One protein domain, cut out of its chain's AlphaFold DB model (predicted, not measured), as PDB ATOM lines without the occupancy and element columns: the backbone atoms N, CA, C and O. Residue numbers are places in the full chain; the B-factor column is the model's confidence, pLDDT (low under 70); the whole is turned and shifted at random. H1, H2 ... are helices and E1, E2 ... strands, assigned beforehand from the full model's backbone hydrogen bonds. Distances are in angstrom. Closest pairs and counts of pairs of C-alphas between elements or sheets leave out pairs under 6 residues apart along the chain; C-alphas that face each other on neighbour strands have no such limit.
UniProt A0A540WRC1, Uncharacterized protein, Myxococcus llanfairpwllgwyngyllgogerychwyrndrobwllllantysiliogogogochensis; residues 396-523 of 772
ATOM      1  N   PHE A 396      -1.584 -55.147 -31.411       95.25
ATOM      2  CA  PHE A 396      -0.744 -53.989 -31.690       95.25
ATOM      3  C   PHE A 396      -0.925 -52.944 -30.592       95.25
ATOM      4  O   PHE A 396      -1.944 -52.254 -30.558       95.25
ATOM      5  N   ASN A 397       0.026 -52.868 -29.661       95.88
ATOM      6  CA  ASN A 397      -0.002 -51.925 -28.546       95.88
ATOM      7  C   ASN A 397       0.743 -50.644 -28.926       95.88
ATOM      8  O   ASN A 397       1.882 -50.691 -29.383       95.88
ATOM      9  N   LEU A 398       0.126 -49.498 -28.677       95.62
ATOM     10  CA  LEU A 398       0.684 -48.185 -28.964       95.62
ATOM     11  C   LEU A 398       0.832 -47.409 -27.659       95.62
ATOM     12  O   LEU A 398      -0.146 -47.248 -26.930       95.62
ATOM     13  N   ASN A 399       2.039 -46.918 -27.391       95.62
ATOM     14  CA  ASN A 399       2.351 -46.011 -26.287       95.62
ATOM     15  C   ASN A 399       3.015 -44.759 -26.862       95.62
ATOM     16  O   ASN A 399       4.239 -44.650 -26.940       95.62
ATOM     17  N   LEU A 400       2.185 -43.832 -27.325       96.56
ATOM     18  CA  LEU A 400       2.618 -42.625 -28.015       96.56
ATOM     19  C   LEU A 400       2.443 -41.410 -27.109       96.56
ATOM     20  O   LEU A 400       1.453 -41.280 -26.387       96.56
ATOM     21  N   SER A 401       3.396 -40.492 -27.167       97.00
ATOM     22  CA  SER A 401       3.364 -39.234 -26.420       97.00
ATOM     23  C   SER A 401       3.723 -38.055 -27.313       97.00
ATOM     24  O   SER A 401       4.127 -38.234 -28.459       97.00
ATOM     25  N   GLY A 402       3.552 -36.836 -26.804       97.12
ATOM     26  CA  GLY A 402       3.901 -35.629 -27.545       97.12
ATOM     27  C   GLY A 402       2.965 -35.338 -28.714       97.12
ATOM     28  O   GLY A 402       3.375 -34.641 -29.627       97.12
ATOM     29  N   LEU A 403       1.729 -35.841 -28.719       97.88
ATOM     30  CA  LEU A 403       0.741 -35.443 -29.721       97.88
ATOM     31  C   LEU A 403       0.400 -33.953 -29.546       97.88
ATOM     32  O   LEU A 403       0.434 -33.423 -28.431       97.88
ATOM     33  N   ASN A 404       0.001 -33.285 -30.628       96.81
ATOM     34  CA  ASN A 404      -0.807 -32.076 -30.497       96.81
ATOM     35  C   ASN A 404      -2.087 -32.439 -29.724       96.81
ATOM     36  O   ASN A 404      -2.582 -33.554 -29.928       96.81
ATOM     37  N   PRO A 405      -2.618 -31.541 -28.867       96.94
ATOM     38  CA  PRO A 405      -3.850 -31.804 -28.129       96.94
ATOM     39  C   PRO A 405      -4.930 -32.333 -29.069       96.94
ATOM     40  O   PRO A 405      -5.337 -31.634 -29.995       96.94
ATOM     41  N   TRP A 406      -5.335 -33.584 -28.850       97.12
ATOM     42  CA  TRP A 406      -6.112 -34.339 -29.826       97.12
ATOM     43  C   TRP A 406      -7.432 -33.646 -30.160       97.12
ATOM     44  O   TRP A 406      -8.225 -33.352 -29.260       97.12
ATOM     45  N   ALA A 407      -7.703 -33.432 -31.444       95.00
ATOM     46  CA  ALA A 407      -9.014 -33.006 -31.918       95.00
ATOM     47  C   ALA A 407      -9.788 -34.193 -32.510       95.00
ATOM     48  O   ALA A 407      -9.210 -35.131 -33.045       95.00
ATOM     49  N   SER A 408     -11.123 -34.152 -32.472       91.12
ATOM     50  CA  SER A 408     -11.966 -35.230 -33.024       91.12
ATOM     51  C   SER A 408     -11.799 -35.444 -34.533       91.12
ATOM     52  O   SER A 408     -12.170 -36.495 -35.055       91.12
ATOM     53  N   GLY A 409     -11.275 -34.442 -35.240       91.62
ATOM     54  CA  GLY A 409     -10.936 -34.540 -36.650       91.62
ATOM     55  C   GLY A 409      -9.537 -35.098 -36.918       91.62
ATOM     56  O   GLY A 409      -9.246 -35.367 -38.081       91.62
ATOM     57  N   ASP A 410      -8.673 -35.239 -35.913       95.50
ATOM     58  CA  ASP A 410      -7.297 -35.704 -36.100       95.50
ATOM     59  C   ASP A 410      -7.242 -37.185 -36.486       95.50
ATOM     60  O   ASP A 410      -8.199 -37.952 -36.328       95.50
ATOM     61  N   GLU A 411      -6.080 -37.585 -36.989       95.12
ATOM     62  CA  GLU A 411      -5.785 -38.958 -37.349       95.12
ATOM     63  C   GLU A 411      -4.341 -39.316 -36.998       95.12
ATOM     64  O   GLU A 411      -3.443 -38.477 -37.028       95.12
ATOM     65  N   LEU A 412      -4.128 -40.585 -36.655       96.25
ATOM     66  CA  LEU A 412      -2.803 -41.176 -36.550       96.25
ATOM     67  C   LEU A 412      -2.647 -42.200 -37.657       96.25
ATOM     68  O   LEU A 412      -3.470 -43.115 -37.776       96.25
ATOM     69  N   GLN A 413      -1.566 -42.045 -38.407       96.00
ATOM     70  CA  GLN A 413      -1.159 -42.993 -39.422       96.00
ATOM     71  C   GLN A 413       0.188 -43.612 -39.057       96.00
ATOM     72  O   GLN A 413       1.050 -42.960 -38.459       96.00
ATOM     73  N   ILE A 414       0.342 -44.893 -39.389       95.00
ATOM     74  CA  ILE A 414       1.575 -45.661 -39.190       95.00
ATOM     75  C   ILE A 414       1.934 -46.335 -40.514       95.00
ATOM     76  O   ILE A 414       1.063 -46.905 -41.168       95.00
ATOM     77  N   SER A 415       3.204 -46.290 -40.904       94.06
ATOM     78  CA  SER A 415       3.733 -46.999 -42.070       94.06
ATOM     79  C   SER A 415       5.043 -47.688 -41.708       94.06
ATOM     80  O   SER A 415       5.842 -47.154 -40.948       94.06
ATOM     81  N   THR A 416       5.259 -48.883 -42.233       91.81
ATOM     82  CA  THR A 416       6.569 -49.526 -42.295       91.81
ATOM     83  C   THR A 416       6.662 -50.326 -43.584       91.81
ATOM     84  O   THR A 416       6.098 -51.416 -43.741       91.81
ATOM     85  N   PHE A 417       7.332 -49.722 -44.563       90.00
ATOM     86  CA  PHE A 417       7.298 -50.194 -45.937       90.00
ATOM     87  C   PHE A 417       7.914 -51.587 -46.061       90.00
ATOM     88  O   PHE A 417       7.327 -52.461 -46.698       90.00
ATOM     89  N   GLY A 418       9.050 -51.811 -45.392       89.50
ATOM     90  CA  GLY A 418       9.754 -53.091 -45.368       89.50
ATOM     91  C   GLY A 418       8.910 -54.253 -44.824       89.50
ATOM     92  O   GLY A 418       8.963 -55.343 -45.396       89.50
ATOM     93  N   ALA A 419       8.013 -54.019 -43.857       90.25
ATOM     94  CA  ALA A 419       7.074 -55.037 -43.362       90.25
ATOM     95  C   ALA A 419       5.792 -55.184 -44.217       90.25
ATOM     96  O   ALA A 419       4.851 -55.874 -43.816       90.25
ATOM     97  N   GLY A 420       5.731 -54.520 -45.380       88.44
ATOM     98  CA  GLY A 420       4.563 -54.482 -46.266       88.44
ATOM     99  C   GLY A 420       3.408 -53.616 -45.742       88.44
ATOM    100  O   GLY A 420       2.344 -53.547 -46.365       88.44
ATOM    101  N   LEU A 421       3.616 -52.915 -44.622       90.00
ATOM    102  CA  LEU A 421       2.666 -51.968 -44.056       90.00
ATOM    103  C   LEU A 421       2.849 -50.603 -44.718       90.00
ATOM    104  O   LEU A 421       3.580 -49.750 -44.235       90.00
ATOM    105  N   THR A 422       2.161 -50.365 -45.824       89.31
ATOM    106  CA  THR A 422       2.272 -49.071 -46.513       89.31
ATOM    107  C   THR A 422       1.515 -47.946 -45.813       89.31
ATOM    108  O   THR A 422       1.956 -46.797 -45.862       89.31
ATOM    109  N   TYR A 423       0.425 -48.284 -45.115       91.31
ATOM    110  CA  TYR A 423      -0.365 -47.356 -44.309       91.31
ATOM    111  C   TYR A 423      -1.332 -48.088 -43.364       91.31
ATOM    112  O   TYR A 423      -2.008 -49.032 -43.762       91.31
ATOM    113  N   LEU A 424      -1.447 -47.615 -42.124       93.69
ATOM    114  CA  LEU A 424      -2.498 -47.961 -41.169       93.69
ATOM    115  C   LEU A 424      -3.172 -46.692 -40.650       93.69
ATOM    116  O   LEU A 424      -2.542 -45.929 -39.920       93.69
ATOM    117  N   SER A 425      -4.468 -46.539 -40.923       94.12
ATOM    118  CA  SER A 425      -5.325 -45.576 -40.225       94.12
ATOM    119  C   SER A 425      -5.758 -46.130 -38.877       94.12
ATOM    120  O   SER A 425      -6.498 -47.119 -38.817       94.12
ATOM    121  N   LEU A 426      -5.414 -45.463 -37.777       94.12
ATOM    122  CA  LEU A 426      -6.035 -45.826 -36.497       94.12
ATOM    123  C   LEU A 426      -7.518 -45.447 -36.433       94.12
ATOM    124  O   LEU A 426      -8.274 -46.011 -35.646       94.12
ATOM    125  N   ARG A 427      -7.942 -44.510 -37.280       90.56
ATOM    126  CA  ARG A 427      -9.323 -44.049 -37.353       90.56
ATOM    127  C   ARG A 427     -10.190 -45.000 -38.175       90.56
ATOM    128  O   ARG A 427     -11.261 -45.384 -37.715       90.56
ATOM    129  N   ASP A 428      -9.737 -45.345 -39.377       89.94
ATOM    130  CA  ASP A 428     -10.582 -46.019 -40.367       89.94
ATOM    131  C   ASP A 428     -10.367 -47.543 -40.416       89.94
ATOM    132  O   ASP A 428     -11.245 -48.262 -40.891       89.94
ATOM    133  N   CYS A 429      -9.243 -48.050 -39.892       94.31
ATOM    134  CA  CYS A 429      -8.889 -49.471 -39.994       94.31
ATOM    135  C   CYS A 429      -8.725 -50.191 -38.650       94.31
ATOM    136  O   CYS A 429      -8.825 -51.416 -38.616       94.31
ATOM    137  N   ALA A 430      -8.476 -49.481 -37.543       94.12
ATOM    138  CA  ALA A 430      -8.265 -50.126 -36.246       94.12
ATOM    139  C   ALA A 430      -9.486 -50.947 -35.797       94.12
ATOM    140  O   ALA A 430     -10.609 -50.445 -35.721       94.12
ATOM    141  N   SER A 431      -9.245 -52.206 -35.434       93.69
ATOM    142  CA  SER A 431     -10.241 -53.134 -34.902       93.69
ATOM    143  C   SER A 431      -9.692 -53.879 -33.672       93.69
ATOM    144  O   SER A 431      -8.825 -54.745 -33.817       93.69
ATOM    145  N   PRO A 432     -10.158 -53.566 -32.444       93.62
ATOM    146  CA  PRO A 432     -11.129 -52.519 -32.123       93.62
ATOM    147  C   PRO A 432     -10.601 -51.112 -32.437       93.62
ATOM    148  O   PRO A 432      -9.387 -50.894 -32.499       93.62
ATOM    149  N   ALA A 433     -11.530 -50.169 -32.609       90.62
ATOM    150  CA  ALA A 433     -11.213 -48.766 -32.852       90.62
ATOM    151  C   ALA A 433     -10.305 -48.211 -31.746       90.62
ATOM    152  O   ALA A 433     -10.525 -48.469 -30.559       90.62
ATOM    153  N   LEU A 434      -9.295 -47.437 -32.141       91.69
ATOM    154  CA  LEU A 434      -8.277 -46.907 -31.242       91.69
ATOM    155  C   LEU A 434      -8.054 -45.425 -31.537       91.69
ATOM    156  O   LEU A 434      -7.701 -45.051 -32.650       91.69
ATOM    157  N   GLY A 435      -8.231 -44.577 -30.529       89.19
ATOM    158  CA  GLY A 435      -8.018 -43.141 -30.661       89.19
ATOM    159  C   GLY A 435      -7.799 -42.470 -29.305       89.19
ATOM    160  O   GLY A 435      -8.354 -42.933 -28.305       89.19
ATOM    161  N   PRO A 436      -6.996 -41.395 -29.238       94.06
ATOM    162  CA  PRO A 436      -6.883 -40.583 -28.035       94.06
ATOM    163  C   PRO A 436      -8.213 -39.913 -27.664       94.06
ATOM    164  O   PRO A 436      -9.063 -39.629 -28.509       94.06
ATOM    165  N   VAL A 437      -8.375 -39.600 -26.379       93.25
ATOM    166  CA  VAL A 437      -9.455 -38.717 -25.919       93.25
ATOM    167  C   VAL A 437      -9.149 -37.285 -26.366       93.25
ATOM    168  O   VAL A 437      -7.992 -36.867 -26.343       93.25
ATOM    169  N   VAL A 438     -10.176 -36.519 -26.746       95.69
ATOM    170  CA  VAL A 438     -10.038 -35.101 -27.123       95.69
ATOM    171  C   VAL A 438      -9.283 -34.317 -26.042       95.69
ATOM    172  O   VAL A 438      -9.576 -34.439 -24.854       95.69
ATOM    173  N   GLY A 439      -8.300 -33.522 -26.464       97.00
ATOM    174  CA  GLY A 439      -7.394 -32.758 -25.606       97.00
ATOM    175  C   GLY A 439      -6.183 -33.542 -25.092       97.00
ATOM    176  O   GLY A 439      -5.238 -32.923 -24.607       97.00
ATOM    177  N   SER A 440      -6.165 -34.873 -25.219       97.44
ATOM    178  CA  SER A 440      -5.011 -35.686 -24.823       97.44
ATOM    179  C   SER A 440      -3.802 -35.403 -25.712       97.44
ATOM    180  O   SER A 440      -3.930 -35.238 -26.923       97.44
ATOM    181  N   THR A 441      -2.613 -35.420 -25.117       97.94
ATOM    182  CA  THR A 441      -1.324 -35.383 -25.825       97.94
ATOM    183  C   THR A 441      -0.617 -36.743 -25.805       97.94
ATOM    184  O   THR A 441       0.566 -36.844 -26.135       97.94
ATOM    185  N   VAL A 442      -1.325 -37.791 -25.371       97.38
ATOM    186  CA  VAL A 442      -0.834 -39.169 -25.248       97.38
ATOM    187  C   VAL A 442      -1.862 -40.172 -25.778       97.38
ATOM    188  O   VAL A 442      -3.073 -39.952 -25.679       97.38
ATOM    189  N   LEU A 443      -1.372 -41.295 -26.298       96.69
ATOM    190  CA  LEU A 443      -2.149 -42.480 -26.647       96.69
ATOM    191  C   LEU A 443      -1.530 -43.687 -25.948       96.69
ATOM    192  O   LEU A 443      -0.370 -44.003 -26.187       96.69
ATOM    193  N   SER A 444      -2.312 -44.382 -25.129       96.00
ATOM    194  CA  SER A 444      -1.957 -45.712 -24.638       96.00
ATOM    195  C   SER A 444      -3.143 -46.640 -24.850       96.00
ATOM    196  O   SER A 444      -4.250 -46.359 -24.389       96.00
ATOM    197  N   GLY A 445      -2.936 -47.711 -25.607       94.75
ATOM    198  CA  GLY A 445      -3.986 -48.663 -25.944       94.75
ATOM    199  C   GLY A 445      -3.504 -49.681 -26.964       94.75
ATOM    200  O   GLY A 445      -2.329 -49.706 -27.322       94.75
ATOM    201  N   GLY A 446      -4.404 -50.536 -27.438       94.06
ATOM    202  CA  GLY A 446      -4.049 -51.499 -28.467       94.06
ATOM    203  C   GLY A 446      -5.224 -51.916 -29.331       94.06
ATOM    204  O   GLY A 446      -6.379 -51.817 -28.922       94.06
ATOM    205  N   THR A 447      -4.896 -52.381 -30.528       95.56
ATOM    206  CA  THR A 447      -5.835 -52.892 -31.530       95.56
ATOM    207  C   THR A 447      -5.368 -54.264 -32.038       95.56
ATOM    208  O   THR A 447      -4.320 -54.753 -31.610       95.56
ATOM    209  N   GLY A 448      -6.126 -54.940 -32.898       94.38
ATOM    210  CA  GLY A 448      -5.674 -56.183 -33.533       94.38
ATOM    211  C   GLY A 448      -4.621 -55.889 -34.601       94.38
ATOM    212  O   GLY A 448      -4.876 -55.059 -35.467       94.38
ATOM    213  N   TYR A 449      -3.462 -56.554 -34.566       92.75
ATOM    214  CA  TYR A 449      -2.387 -56.324 -35.541       92.75
ATOM    215  C   TYR A 449      -2.817 -56.784 -36.941       92.75
ATOM    216  O   TYR A 449      -3.095 -55.955 -37.803       92.75
ATOM    217  N   ASN A 450      -2.998 -58.092 -37.146       88.56
ATOM    218  CA  ASN A 450      -3.369 -58.638 -38.457       88.56
ATOM    219  C   ASN A 450      -4.711 -58.076 -38.957       88.56
ATOM    220  O   ASN A 450      -4.790 -57.582 -40.077       88.56
ATOM    221  N   THR A 451      -5.746 -58.076 -38.107       90.50
ATOM    222  CA  THR A 451      -7.102 -57.648 -38.488       90.50
ATOM    223  C   THR A 451      -7.165 -56.184 -38.923       90.50
ATOM    224  O   THR A 451      -7.763 -55.881 -39.951       90.50
ATOM    225  N   SER A 452      -6.546 -55.264 -38.171       92.50
ATOM    226  CA  SER A 452      -6.602 -53.837 -38.525       92.50
ATOM    227  C   SER A 452      -5.833 -53.545 -39.807       92.50
ATOM    228  O   SER A 452      -6.239 -52.725 -40.626       92.50
ATOM    229  N   LEU A 453      -4.708 -54.227 -39.996       88.25
ATOM    230  CA  LEU A 453      -3.871 -54.024 -41.165       88.25
ATOM    231  C   LEU A 453      -4.488 -54.624 -42.438       88.25
ATOM    232  O   LEU A 453      -4.396 -54.009 -43.505       88.25
ATOM    233  N   GLU A 454      -5.181 -55.760 -42.313       88.31
ATOM    234  CA  GLU A 454      -5.999 -56.355 -43.374       88.31
ATOM    235  C   GLU A 454      -7.168 -55.440 -43.772       88.31
ATOM    236  O   GLU A 454      -7.436 -55.276 -44.961       88.31
ATOM    237  N   TYR A 455      -7.821 -54.767 -42.814       91.38
ATOM    238  CA  TYR A 455      -8.875 -53.783 -43.112       91.38
ATOM    239  C   TYR A 455      -8.374 -52.584 -43.924       91.38
ATOM    240  O   TYR A 455      -9.117 -52.053 -44.748       91.38
ATOM    241  N   CYS A 456      -7.107 -52.206 -43.756       89.38
ATOM    242  CA  CYS A 456      -6.436 -51.206 -44.591       89.38
ATOM    243  C   CYS A 456      -5.895 -51.778 -45.923       89.38
ATOM    244  O   CYS A 456      -5.295 -51.048 -46.710       89.38
ATOM    245  N   GLY A 457      -6.103 -53.070 -46.199       87.25
ATOM    246  CA  GLY A 457      -5.706 -53.718 -47.451       87.25
ATOM    247  C   GLY A 457      -4.203 -53.972 -47.596       87.25
ATOM    248  O   GLY A 457      -3.724 -54.111 -48.720       87.25
ATOM    249  N   ASN A 458      -3.445 -54.018 -46.494       85.88
ATOM    250  CA  ASN A 458      -2.002 -54.266 -46.550       85.88
ATOM    251  C   ASN A 458      -1.671 -55.758 -46.657       85.88
ATOM    252  O   ASN A 458      -2.391 -56.619 -46.147       85.88
ATOM    253  N   ARG A 459      -0.502 -56.055 -47.236       84.19
ATOM    254  CA  ARG A 459       0.183 -57.340 -47.059       84.19
ATOM    255  C   ARG A 459       1.061 -57.224 -45.821       84.19
ATOM    256  O   ARG A 459       2.029 -56.481 -45.830       84.19
ATOM    257  N   VAL A 460       0.722 -57.950 -44.767       76.19
ATOM    258  CA  VAL A 460       1.283 -57.686 -43.441       76.19
ATOM    259  C   VAL A 460       2.276 -58.760 -43.052       76.19
ATOM    260  O   VAL A 460       1.918 -59.934 -42.969       76.19
ATOM    261  N   GLY A 461       3.507 -58.341 -42.772       86.81
ATOM    262  CA  GLY A 461       4.501 -59.160 -42.094       86.81
ATOM    263  C   GLY A 461       4.876 -58.610 -40.721       86.81
ATOM    264  O   GLY A 461       4.439 -57.534 -40.297       86.81
ATOM    265  N   ARG A 462       5.711 -59.373 -40.021       90.38
ATOM    266  CA  ARG A 462       6.430 -58.941 -38.825       90.38
ATOM    267  C   ARG A 462       7.313 -57.734 -39.140       90.38
ATOM    268  O   ARG A 462       8.046 -57.745 -40.131       90.38
ATOM    269  N   ILE A 463       7.273 -56.748 -38.247       91.25
ATOM    270  CA  ILE A 463       8.228 -55.637 -38.216       91.25
ATOM    271  C   ILE A 463       9.537 -56.147 -37.605       91.25
ATOM    272  O   ILE A 463       9.538 -56.665 -36.486       91.25
ATOM    273  N   ASP A 464      10.635 -55.989 -38.333       90.06
ATOM    274  CA  ASP A 464      11.987 -56.397 -37.959       90.06
ATOM    275  C   ASP A 464      12.978 -55.279 -38.315       90.06
ATOM    276  O   ASP A 464      13.434 -55.145 -39.455       90.06
ATOM    277  N   LEU A 465      13.287 -54.452 -37.311       90.12
ATOM    278  CA  LEU A 465      14.178 -53.299 -37.460       90.12
ATOM    279  C   LEU A 465      15.610 -53.726 -37.825       90.12
ATOM    280  O   LEU A 465      16.291 -53.011 -38.554       90.12
ATOM    281  N   GLU A 466      16.058 -54.904 -37.376       88.19
ATOM    282  CA  GLU A 466      17.402 -55.430 -37.666       88.19
ATOM    283  C   GLU A 466      17.537 -55.902 -39.121       88.19
ATOM    284  O   GLU A 466      18.637 -55.944 -39.671       88.19
ATOM    285  N   ARG A 467      16.411 -56.197 -39.783       87.81
ATOM    286  CA  ARG A 467      16.336 -56.430 -41.235       87.81
ATOM    287  C   ARG A 467      16.058 -55.155 -42.037       87.81
ATOM    288  O   ARG A 467      15.638 -55.246 -43.191       87.81
ATOM    289  N   GLY A 468      16.285 -53.987 -41.437       87.50
ATOM    290  CA  GLY A 468      16.194 -52.689 -42.102       87.50
ATOM    291  C   GLY A 468      14.785 -52.103 -42.200       87.50
ATOM    292  O   GLY A 468      14.597 -51.165 -42.969       87.50
ATOM    293  N   ASP A 469      13.797 -52.619 -41.452       91.00
ATOM    294  CA  ASP A 469      12.494 -51.945 -41.381       91.00
ATOM    295  C   ASP A 469      12.618 -50.591 -40.691       91.00
ATOM    296  O   ASP A 469      13.225 -50.468 -39.625       91.00
ATOM    297  N   THR A 470      11.937 -49.605 -41.264       91.56
ATOM    298  CA  THR A 470      11.728 -48.302 -40.645       91.56
ATOM    299  C   THR A 470      10.239 -48.110 -40.389       91.56
ATOM    300  O   THR A 470       9.402 -48.444 -41.231       91.56
ATOM    301  N   VAL A 471       9.885 -47.631 -39.198       93.81
ATOM    302  CA  VAL A 471       8.507 -47.306 -38.818       93.81
ATOM    303  C   VAL A 471       8.337 -45.798 -38.786       93.81
ATOM    304  O   VAL A 471       8.965 -45.112 -37.983       93.81
ATOM    305  N   HIS A 472       7.417 -45.307 -39.605       94.62
ATOM    306  CA  HIS A 472       6.992 -43.916 -39.668       94.62
ATOM    307  C   HIS A 472       5.655 -43.760 -38.952       94.62
ATOM    308  O   HIS A 472       4.688 -44.464 -39.257       94.62
ATOM    309  N   VAL A 473       5.582 -42.827 -38.005       96.00
ATOM    310  CA  VAL A 473       4.338 -42.472 -37.311       96.00
ATOM    311  C   VAL A 473       4.085 -40.991 -37.491       96.00
ATOM    312  O   VAL A 473       4.950 -40.178 -37.165       96.00
ATOM    313  N   GLY A 474       2.881 -40.623 -37.924       96.62
ATOM    314  CA  GLY A 474       2.487 -39.221 -38.017       96.62
ATOM    315  C   GLY A 474       1.084 -38.961 -37.492       96.62
ATOM    316  O   GLY A 474       0.157 -39.741 -37.700       96.62
ATOM    317  N   GLN A 475       0.945 -37.831 -36.802       97.62
ATOM    318  CA  GLN A 475      -0.339 -37.234 -36.465       97.62
ATOM    319  C   GLN A 475      -0.713 -36.241 -37.561       97.62
ATOM    320  O   GLN A 475      -0.057 -35.202 -37.724       97.62
ATOM    321  N   LEU A 476      -1.794 -36.553 -38.267       97.38
ATOM    322  CA  LEU A 476      -2.437 -35.644 -39.195       97.38
ATOM    323  C   LEU A 476      -3.433 -34.796 -38.405       97.38
ATOM    324  O   LEU A 476      -4.432 -35.297 -37.884       97.38
ATOM    325  N   VAL A 477      -3.134 -33.508 -38.288       96.69
ATOM    326  CA  VAL A 477      -3.920 -32.565 -37.490       96.69
ATOM    327  C   VAL A 477      -4.980 -31.932 -38.372       96.69
ATOM    328  O   VAL A 477      -4.682 -31.450 -39.466       96.69
ATOM    329  N   SER A 478      -6.218 -31.927 -37.887       94.81
ATOM    330  CA  SER A 478      -7.329 -31.297 -38.588       94.81
ATOM    331  C   SER A 478      -7.222 -29.778 -38.591       94.81
ATOM    332  O   SER A 478      -6.968 -29.151 -37.562       94.81
ATOM    333  N   ARG A 479      -7.517 -29.175 -39.743       91.25
ATOM    334  CA  ARG A 479      -7.601 -27.722 -39.902       91.25
ATOM    335  C   ARG A 479      -9.037 -27.283 -40.158       91.25
ATOM    336  O   ARG A 479      -9.820 -27.995 -40.783       91.25
ATOM    337  N   ALA A 480      -9.380 -26.089 -39.678       87.19
ATOM    338  CA  ALA A 480     -10.673 -25.487 -39.972       87.19
ATOM    339  C   ALA A 480     -10.828 -25.249 -41.490       87.19
ATOM    340  O   ALA A 480      -9.854 -24.854 -42.144       87.19
ATOM    341  N   PRO A 481     -12.032 -25.465 -42.050       86.25
ATOM    342  CA  PRO A 481     -12.283 -25.232 -43.464       86.25
ATOM    343  C   PRO A 481     -12.134 -23.749 -43.806       86.25
ATOM    344  O   PRO A 481     -12.491 -22.868 -43.020       86.25
ATOM    345  N   VAL A 482     -11.643 -23.477 -45.012       85.38
ATOM    346  CA  VAL A 482     -11.567 -22.126 -45.581       85.38
ATOM    347  C   VAL A 482     -12.669 -21.944 -46.622       85.38
ATOM    348  O   VAL A 482     -13.072 -22.900 -47.286       85.38
ATOM    349  N   ALA A 483     -13.188 -20.725 -46.768       83.69
ATOM    350  CA  ALA A 483     -14.233 -20.444 -47.751       83.69
ATOM    351  C   ALA A 483     -13.750 -20.789 -49.175       83.69
ATOM    352  O   ALA A 483     -12.712 -20.297 -49.608       83.69
ATOM    353  N   GLY A 484     -14.499 -21.638 -49.889       80.44
ATOM    354  CA  GLY A 484     -14.137 -22.112 -51.235       80.44
ATOM    355  C   GLY A 484     -13.024 -23.174 -51.287       80.44
ATOM    356  O   GLY A 484     -12.583 -23.527 -52.381       80.44
ATOM    357  N   GLY A 485     -12.564 -23.661 -50.129       86.19
ATOM    358  CA  GLY A 485     -11.618 -24.772 -50.006       86.19
ATOM    359  C   GLY A 485     -12.287 -26.082 -49.584       86.19
ATOM    360  O   GLY A 485     -13.505 -26.245 -49.683       86.19
ATOM    361  N   LEU A 486     -11.479 -27.018 -49.088       90.44
ATOM    362  CA  LEU A 486     -11.946 -28.322 -48.615       90.44
ATOM    363  C   LEU A 486     -12.692 -28.190 -47.276       90.44
ATOM    364  O   LEU A 486     -12.337 -27.375 -46.422       90.44
ATOM    365  N   ASN A 487     -13.732 -29.009 -47.084       90.31
ATOM    366  CA  ASN A 487     -14.530 -29.019 -45.853       90.31
ATOM    367  C   ASN A 487     -13.823 -29.739 -44.705       90.31
ATOM    368  O   ASN A 487     -14.002 -29.380 -43.542       90.31
ATOM    369  N   VAL A 488     -13.056 -30.772 -45.042       91.31
ATOM    370  CA  VAL A 488     -12.200 -31.515 -44.120       91.31
ATOM    371  C   VAL A 488     -10.790 -31.438 -44.673       91.31
ATOM    372  O   VAL A 488     -10.592 -31.654 -45.864       91.31
ATOM    373  N   LEU A 489      -9.822 -31.139 -43.815       94.88
ATOM    374  CA  LEU A 489      -8.411 -31.131 -44.168       94.88
ATOM    375  C   LEU A 489      -7.601 -31.623 -42.974       94.88
ATOM    376  O   LEU A 489      -7.784 -31.116 -41.867       94.88
ATOM    377  N   ARG A 490      -6.720 -32.593 -43.209       95.62
ATOM    378  CA  ARG A 490      -5.777 -33.143 -42.237       95.62
ATOM    379  C   ARG A 490      -4.389 -33.168 -42.849       95.62
ATOM    380  O   ARG A 490      -4.227 -33.556 -44.002       95.62
ATOM    381  N   GLU A 491      -3.400 -32.754 -42.075       96.75
ATOM    382  CA  GLU A 491      -2.030 -32.573 -42.558       96.75
ATOM    383  C   GLU A 491      -1.063 -33.070 -41.494       96.75
ATOM    384  O   GLU A 491      -1.260 -32.783 -40.309       96.75
ATOM    385  N   VAL A 492      -0.017 -33.799 -41.884       97.81
ATOM    386  CA  VAL A 492       1.005 -34.245 -40.926       97.81
ATOM    387  C   VAL A 492       1.663 -33.023 -40.291       97.81
ATOM    388  O   VAL A 492       2.215 -32.171 -40.988       97.81
ATOM    389  N   ARG A 493       1.622 -32.938 -38.957       97.38
ATOM    390  CA  ARG A 493       2.282 -31.860 -38.186       97.38
ATOM    391  C   ARG A 493       3.299 -32.371 -37.186       97.38
ATOM    392  O   ARG A 493       4.217 -31.646 -36.803       97.38
ATOM    393  N   ARG A 494       3.105 -33.600 -36.724       97.50
ATOM    394  CA  ARG A 494       3.994 -34.240 -35.768       97.50
ATOM    395  C   ARG A 494       4.225 -35.675 -36.159       97.50
ATOM    396  O   ARG A 494       3.327 -36.313 -36.697       97.50
ATOM    397  N   GLY A 495       5.387 -36.185 -35.809       96.25
ATOM    398  CA  GLY A 495       5.738 -37.561 -36.086       96.25
ATOM    399  C   GLY A 495       7.078 -37.933 -35.492       96.25
ATOM    400  O   GLY A 495       7.745 -37.098 -34.872       96.25
ATOM    401  N   PHE A 496       7.435 -39.191 -35.671       94.56
ATOM    402  CA  PHE A 496       8.764 -39.717 -35.405       94.56
ATOM    403  C   PHE A 496       9.014 -40.921 -36.309       94.56
ATOM    404  O   PHE A 496       8.081 -41.502 -36.872       94.56
ATOM    405  N   GLU A 497      10.282 -41.284 -36.397       93.56
ATOM    406  CA  GLU A 497      10.773 -42.446 -37.119       93.56
ATOM    407  C   GLU A 497      11.457 -43.392 -36.124       93.56
ATOM    408  O   GLU A 497      12.098 -42.935 -35.172       93.56
ATOM    409  N   VAL A 498      11.303 -44.701 -36.326       92.31
ATOM    410  CA  VAL A 498      12.044 -45.741 -35.600       92.31
ATOM    411  C   VAL A 498      12.678 -46.695 -36.597       92.31
ATOM    412  O   VAL A 498      11.977 -47.385 -37.331       92.31
ATOM    413  N   SER A 499      13.999 -46.779 -36.554       90.88
ATOM    414  CA  SER A 499      14.828 -47.750 -37.274       90.88
ATOM    415  C   SER A 499      15.801 -48.432 -36.299       90.88
ATOM    416  O   SER A 499      15.820 -48.098 -35.106       90.88
ATOM    417  N   SER A 500      16.590 -49.412 -36.756       88.12
ATOM    418  CA  SER A 500      17.570 -50.093 -35.886       88.12
ATOM    419  C   SER A 500      18.477 -49.082 -35.164       88.12
ATOM    420  O   SER A 500      18.967 -48.115 -35.747       88.12
ATOM    421  N   GLY A 501      18.652 -49.277 -33.853       80.88
ATOM    422  CA  GLY A 501      19.433 -48.387 -32.987       80.88
ATOM    423  C   GLY A 501      18.731 -47.096 -32.531       80.88
ATOM    424  O   GLY A 501      19.303 -46.368 -31.716       80.88
ATOM    425  N   SER A 502      17.507 -46.806 -32.990       80.00
ATOM    426  CA  SER A 502      16.745 -45.620 -32.561       80.00
ATOM    427  C   SER A 502      16.256 -45.716 -31.096       80.00
ATOM    428  O   SER A 502      15.854 -46.795 -30.650       80.00
ATOM    429  N   PRO A 503      16.239 -44.612 -30.314       64.25
ATOM    430  CA  PRO A 503      15.624 -44.576 -28.984       64.25
ATOM    431  C   PRO A 503      14.089 -44.556 -29.081       64.25
ATOM    432  O   PRO A 503      13.511 -43.638 -29.654       64.25
ATOM    433  N   GLY A 504      13.423 -45.532 -28.459       62.78
ATOM    434  CA  GLY A 504      12.001 -45.806 -28.704       62.78
ATOM    435  C   GLY A 504      11.885 -46.931 -29.724       62.78
ATOM    436  O   GLY A 504      12.501 -46.880 -30.780       62.78
ATOM    437  N   GLY A 505      11.198 -48.008 -29.353       77.50
ATOM    438  CA  GLY A 505      11.346 -49.290 -30.033       77.50
ATOM    439  C   GLY A 505      10.028 -49.915 -30.445       77.50
ATOM    440  O   GLY A 505       8.969 -49.648 -29.862       77.50
ATOM    441  N   VAL A 506      10.143 -50.801 -31.428       84.25
ATOM    442  CA  VAL A 506       9.171 -51.854 -31.694       84.25
ATOM    443  C   VAL A 506       9.623 -53.086 -30.927       84.25
ATOM    444  O   VAL A 506      10.726 -53.584 -31.139       84.25
ATOM    445  N   VAL A 507       8.785 -53.569 -30.016       81.62
ATOM    446  CA  VAL A 507       9.038 -54.810 -29.280       81.62
ATOM    447  C   VAL A 507       7.989 -55.829 -29.686       81.62
ATOM    448  O   VAL A 507       6.807 -55.660 -29.379       81.62
ATOM    449  N   SER A 508       8.435 -56.884 -30.358       82.56
ATOM    450  CA  SER A 508       7.600 -58.014 -30.763       82.56
ATOM    451  C   SER A 508       7.848 -59.198 -29.829       82.56
ATOM    452  O   SER A 508       8.988 -59.615 -29.626       82.56
ATOM    453  N   GLY A 509       6.788 -59.739 -29.228       78.56
ATOM    454  CA  GLY A 509       6.883 -60.894 -28.332       78.56
ATOM    455  C   GLY A 509       5.615 -61.133 -27.513       78.56
ATOM    456  O   GLY A 509       4.809 -60.233 -27.298       78.56
ATOM    457  N   GLY A 510       5.414 -62.374 -27.056       79.19
ATOM    458  CA  GLY A 510       4.306 -62.719 -26.153       79.19
ATOM    459  C   GLY A 510       2.900 -62.472 -26.725       79.19
ATOM    460  O   GLY A 510       1.983 -62.178 -25.963       79.19
ATOM    461  N   GLY A 511       2.729 -62.553 -28.051       89.12
ATOM    462  CA  GLY A 511       1.449 -62.292 -28.727       89.12
ATOM    463  C   GLY A 511       1.121 -60.805 -28.905       89.12
ATOM    464  O   GLY A 511      -0.042 -60.451 -29.112       89.12
ATOM    465  N   ALA A 512       2.115 -59.920 -28.806       93.25
ATOM    466  CA  ALA A 512       1.944 -58.503 -29.084       93.25
ATOM    467  C   ALA A 512       3.139 -57.894 -29.829       93.25
ATOM    468  O   ALA A 512       4.289 -58.266 -29.607       93.25
ATOM    469  N   VAL A 513       2.839 -56.893 -30.652       93.62
ATOM    470  CA  VAL A 513       3.785 -55.928 -31.212       93.62
ATOM    471  C   VAL A 513       3.528 -54.609 -30.492       93.62
ATOM    472  O   VAL A 513       2.403 -54.112 -30.492       93.62
ATOM    473  N   SER A 514       4.533 -54.059 -29.817       94.19
ATOM    474  CA  SER A 514       4.400 -52.826 -29.035       94.19
ATOM    475  C   SER A 514       5.267 -51.724 -29.625       94.19
ATOM    476  O   SER A 514       6.480 -51.882 -29.691       94.19
ATOM    477  N   LEU A 515       4.654 -50.606 -30.008       94.31
ATOM    478  CA  LEU A 515       5.329 -49.420 -30.531       94.31
ATOM    479  C   LEU A 515       5.277 -48.299 -29.493       94.31
ATOM    480  O   LEU A 515       4.200 -47.901 -29.042       94.31
ATOM    481  N   THR A 516       6.448 -47.789 -29.115       93.88
ATOM    482  CA  THR A 516       6.579 -46.687 -28.152       93.88
ATOM    483  C   THR A 516       7.399 -45.557 -28.752       93.88
ATOM    484  O   THR A 516       8.492 -45.798 -29.257       93.88
ATOM    485  N   GLY A 517       6.903 -44.323 -28.657       93.94
ATOM    486  CA  GLY A 517       7.618 -43.161 -29.180       93.94
ATOM    487  C   GLY A 517       7.010 -41.821 -28.779       93.94
ATOM    488  O   GLY A 517       5.911 -41.740 -28.220       93.94
ATOM    489  N   MET A 518       7.750 -40.751 -29.052       95.25
ATOM    490  CA  MET A 518       7.328 -39.374 -28.807       95.25
ATOM    491  C   MET A 518       7.248 -38.625 -30.136       95.25
ATOM    492  O   MET A 518       8.253 -38.470 -30.820       95.25
ATOM    493  N   LEU A 519       6.060 -38.133 -30.487       96.69
ATOM    494  CA  LEU A 519       5.851 -37.338 -31.689       96.69
ATOM    495  C   LEU A 519       6.426 -35.931 -31.481       96.69
ATOM    496  O   LEU A 519       5.999 -35.168 -30.606       96.69
ATOM    497  N   LEU A 520       7.383 -35.560 -32.323       96.50
ATOM    498  CA  LEU A 520       7.991 -34.232 -32.328       96.50
ATOM    499  C   LEU A 520       7.348 -33.357 -33.413       96.50
ATOM    500  O   LEU A 520       6.812 -33.907 -34.379       96.50
ATOM    501  N   PRO A 521       7.356 -32.015 -33.272       96.88
ATOM    502  CA  PRO A 521       6.959 -31.128 -34.360       96.88
ATOM    503  C   PRO A 521       7.838 -31.393 -35.584       96.88
ATOM    504  O   PRO A 521       9.056 -31.492 -35.449       96.88
ATOM    505  N   GLN A 522       7.218 -31.494 -36.755       95.81
ATOM    506  CA  GLN A 522       7.912 -31.737 -38.016       95.81
ATOM    507  C   GLN A 522       7.957 -30.454 -38.852       95.81
ATOM    508  O   GLN A 522       7.050 -29.621 -38.767       95.81
ATOM    509  N   ALA A 523       9.013 -30.283 -39.649       94.62
ATOM    510  CA  ALA A 523       9.105 -29.163 -40.579       94.62
ATOM    511  C   ALA A 523       8.058 -29.322 -41.689       94.62
ATOM    512  O   ALA A 523       7.926 -30.399 -42.271       94.62
TER     513      ALA A 523
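What this domain is: This is residues 396 to 523 of the 772 residues of an uncharacterized protein of Myxococcus llanfairpwllgwyngyllgogerychwyrndrobwllllantysiliogogogochensis (UniProt A0A540WRC1). Two four-stranded sheets lie partly face to face with their strands crossed, a loose sandwich in which E6 comes near E8 along one side and the short helix H1 sits between E3 and the other sheet on the opposite side. The hairpin of E5 and E6 runs on past the other strands, and its turn at Gly 484 makes one end of the long axis. The printed part has 128 residues, with eight named strands and one named helix in the order E1 E2 E3 E4 H1 E5 E6 E7 E8; the class is mostly strand, though under half of the residues are in named elements. The sheet E3 E2 E5 E6 is antiparallel, and E4 E1 E8 E7 is mixed. The whole is compact, with a radius of gyration of the C-alphas of 14.6 A, yet elongated in outline, spanning 48 by 29 by 23 A.

Where its parts are: Find C-alpha 471 at (8.507, -47.306, -38.818); from there E5 runs 25.4 A to residue 479. E6, residues 488 to 498, returns over 29.4 A and bends by 51 degrees at residue 494. Beside E5 look for E2, residues 411 to 416, 17.0 A, then E3, residues 421 to 425. In the other sheet, E1, residues 396 to 401, begins at C-alpha 396, (-0.744, -53.989, -31.690); E4 is residues 442 to 448, 19.5 A, E7 residues 506 to 509, and E8 residues 512 to 518, 19.9 A, with its last C-alpha, C-alpha 518, at (7.328, -39.374, -28.807). H1 is residues 449 to 455, 10.3 A.

How they stand to each other: In the first sheet, twisted with C-alphas up to 4.4 A off its best plane, look for N 475 and O 494 of E5 and E6 at 2.8 A, N 413 and O 474 of E2 and E5 at 3.0 A, and N 424 and O 414 of the hairpin E2 and E3 at 2.8 A. In the second, antiparallel E4 and E1 have N 398 and O 445 at 2.8 A, parallel E1 and E8 have N 399 and O 515 at 2.9 A, and the hairpin E7 and E8 has N 514 and O 507 at 2.8 A. Between the sheets, the closest C-alphas of E6 and E8 are Phe 496 and Met 518, 6.8 A; E2 and E8 are apart. H1 is on the second sheet at a height of 6.0 A, only just over E4 with 3 C-alphas, and runs across it at 76 degrees on the local plane. It only grazes the first sheet, with residues 452 to 455. In H1 every O i to N i+4 pair is within hydrogen-bond range.

The domain as a whole: The C-alphas of Gly 484 and Gly 510 are the two farthest apart, 51.2 A. The printed part has no cut; the links E3 to E4 and H1 to E5 are long. Residues 503 to 504 are under pLDDT 70.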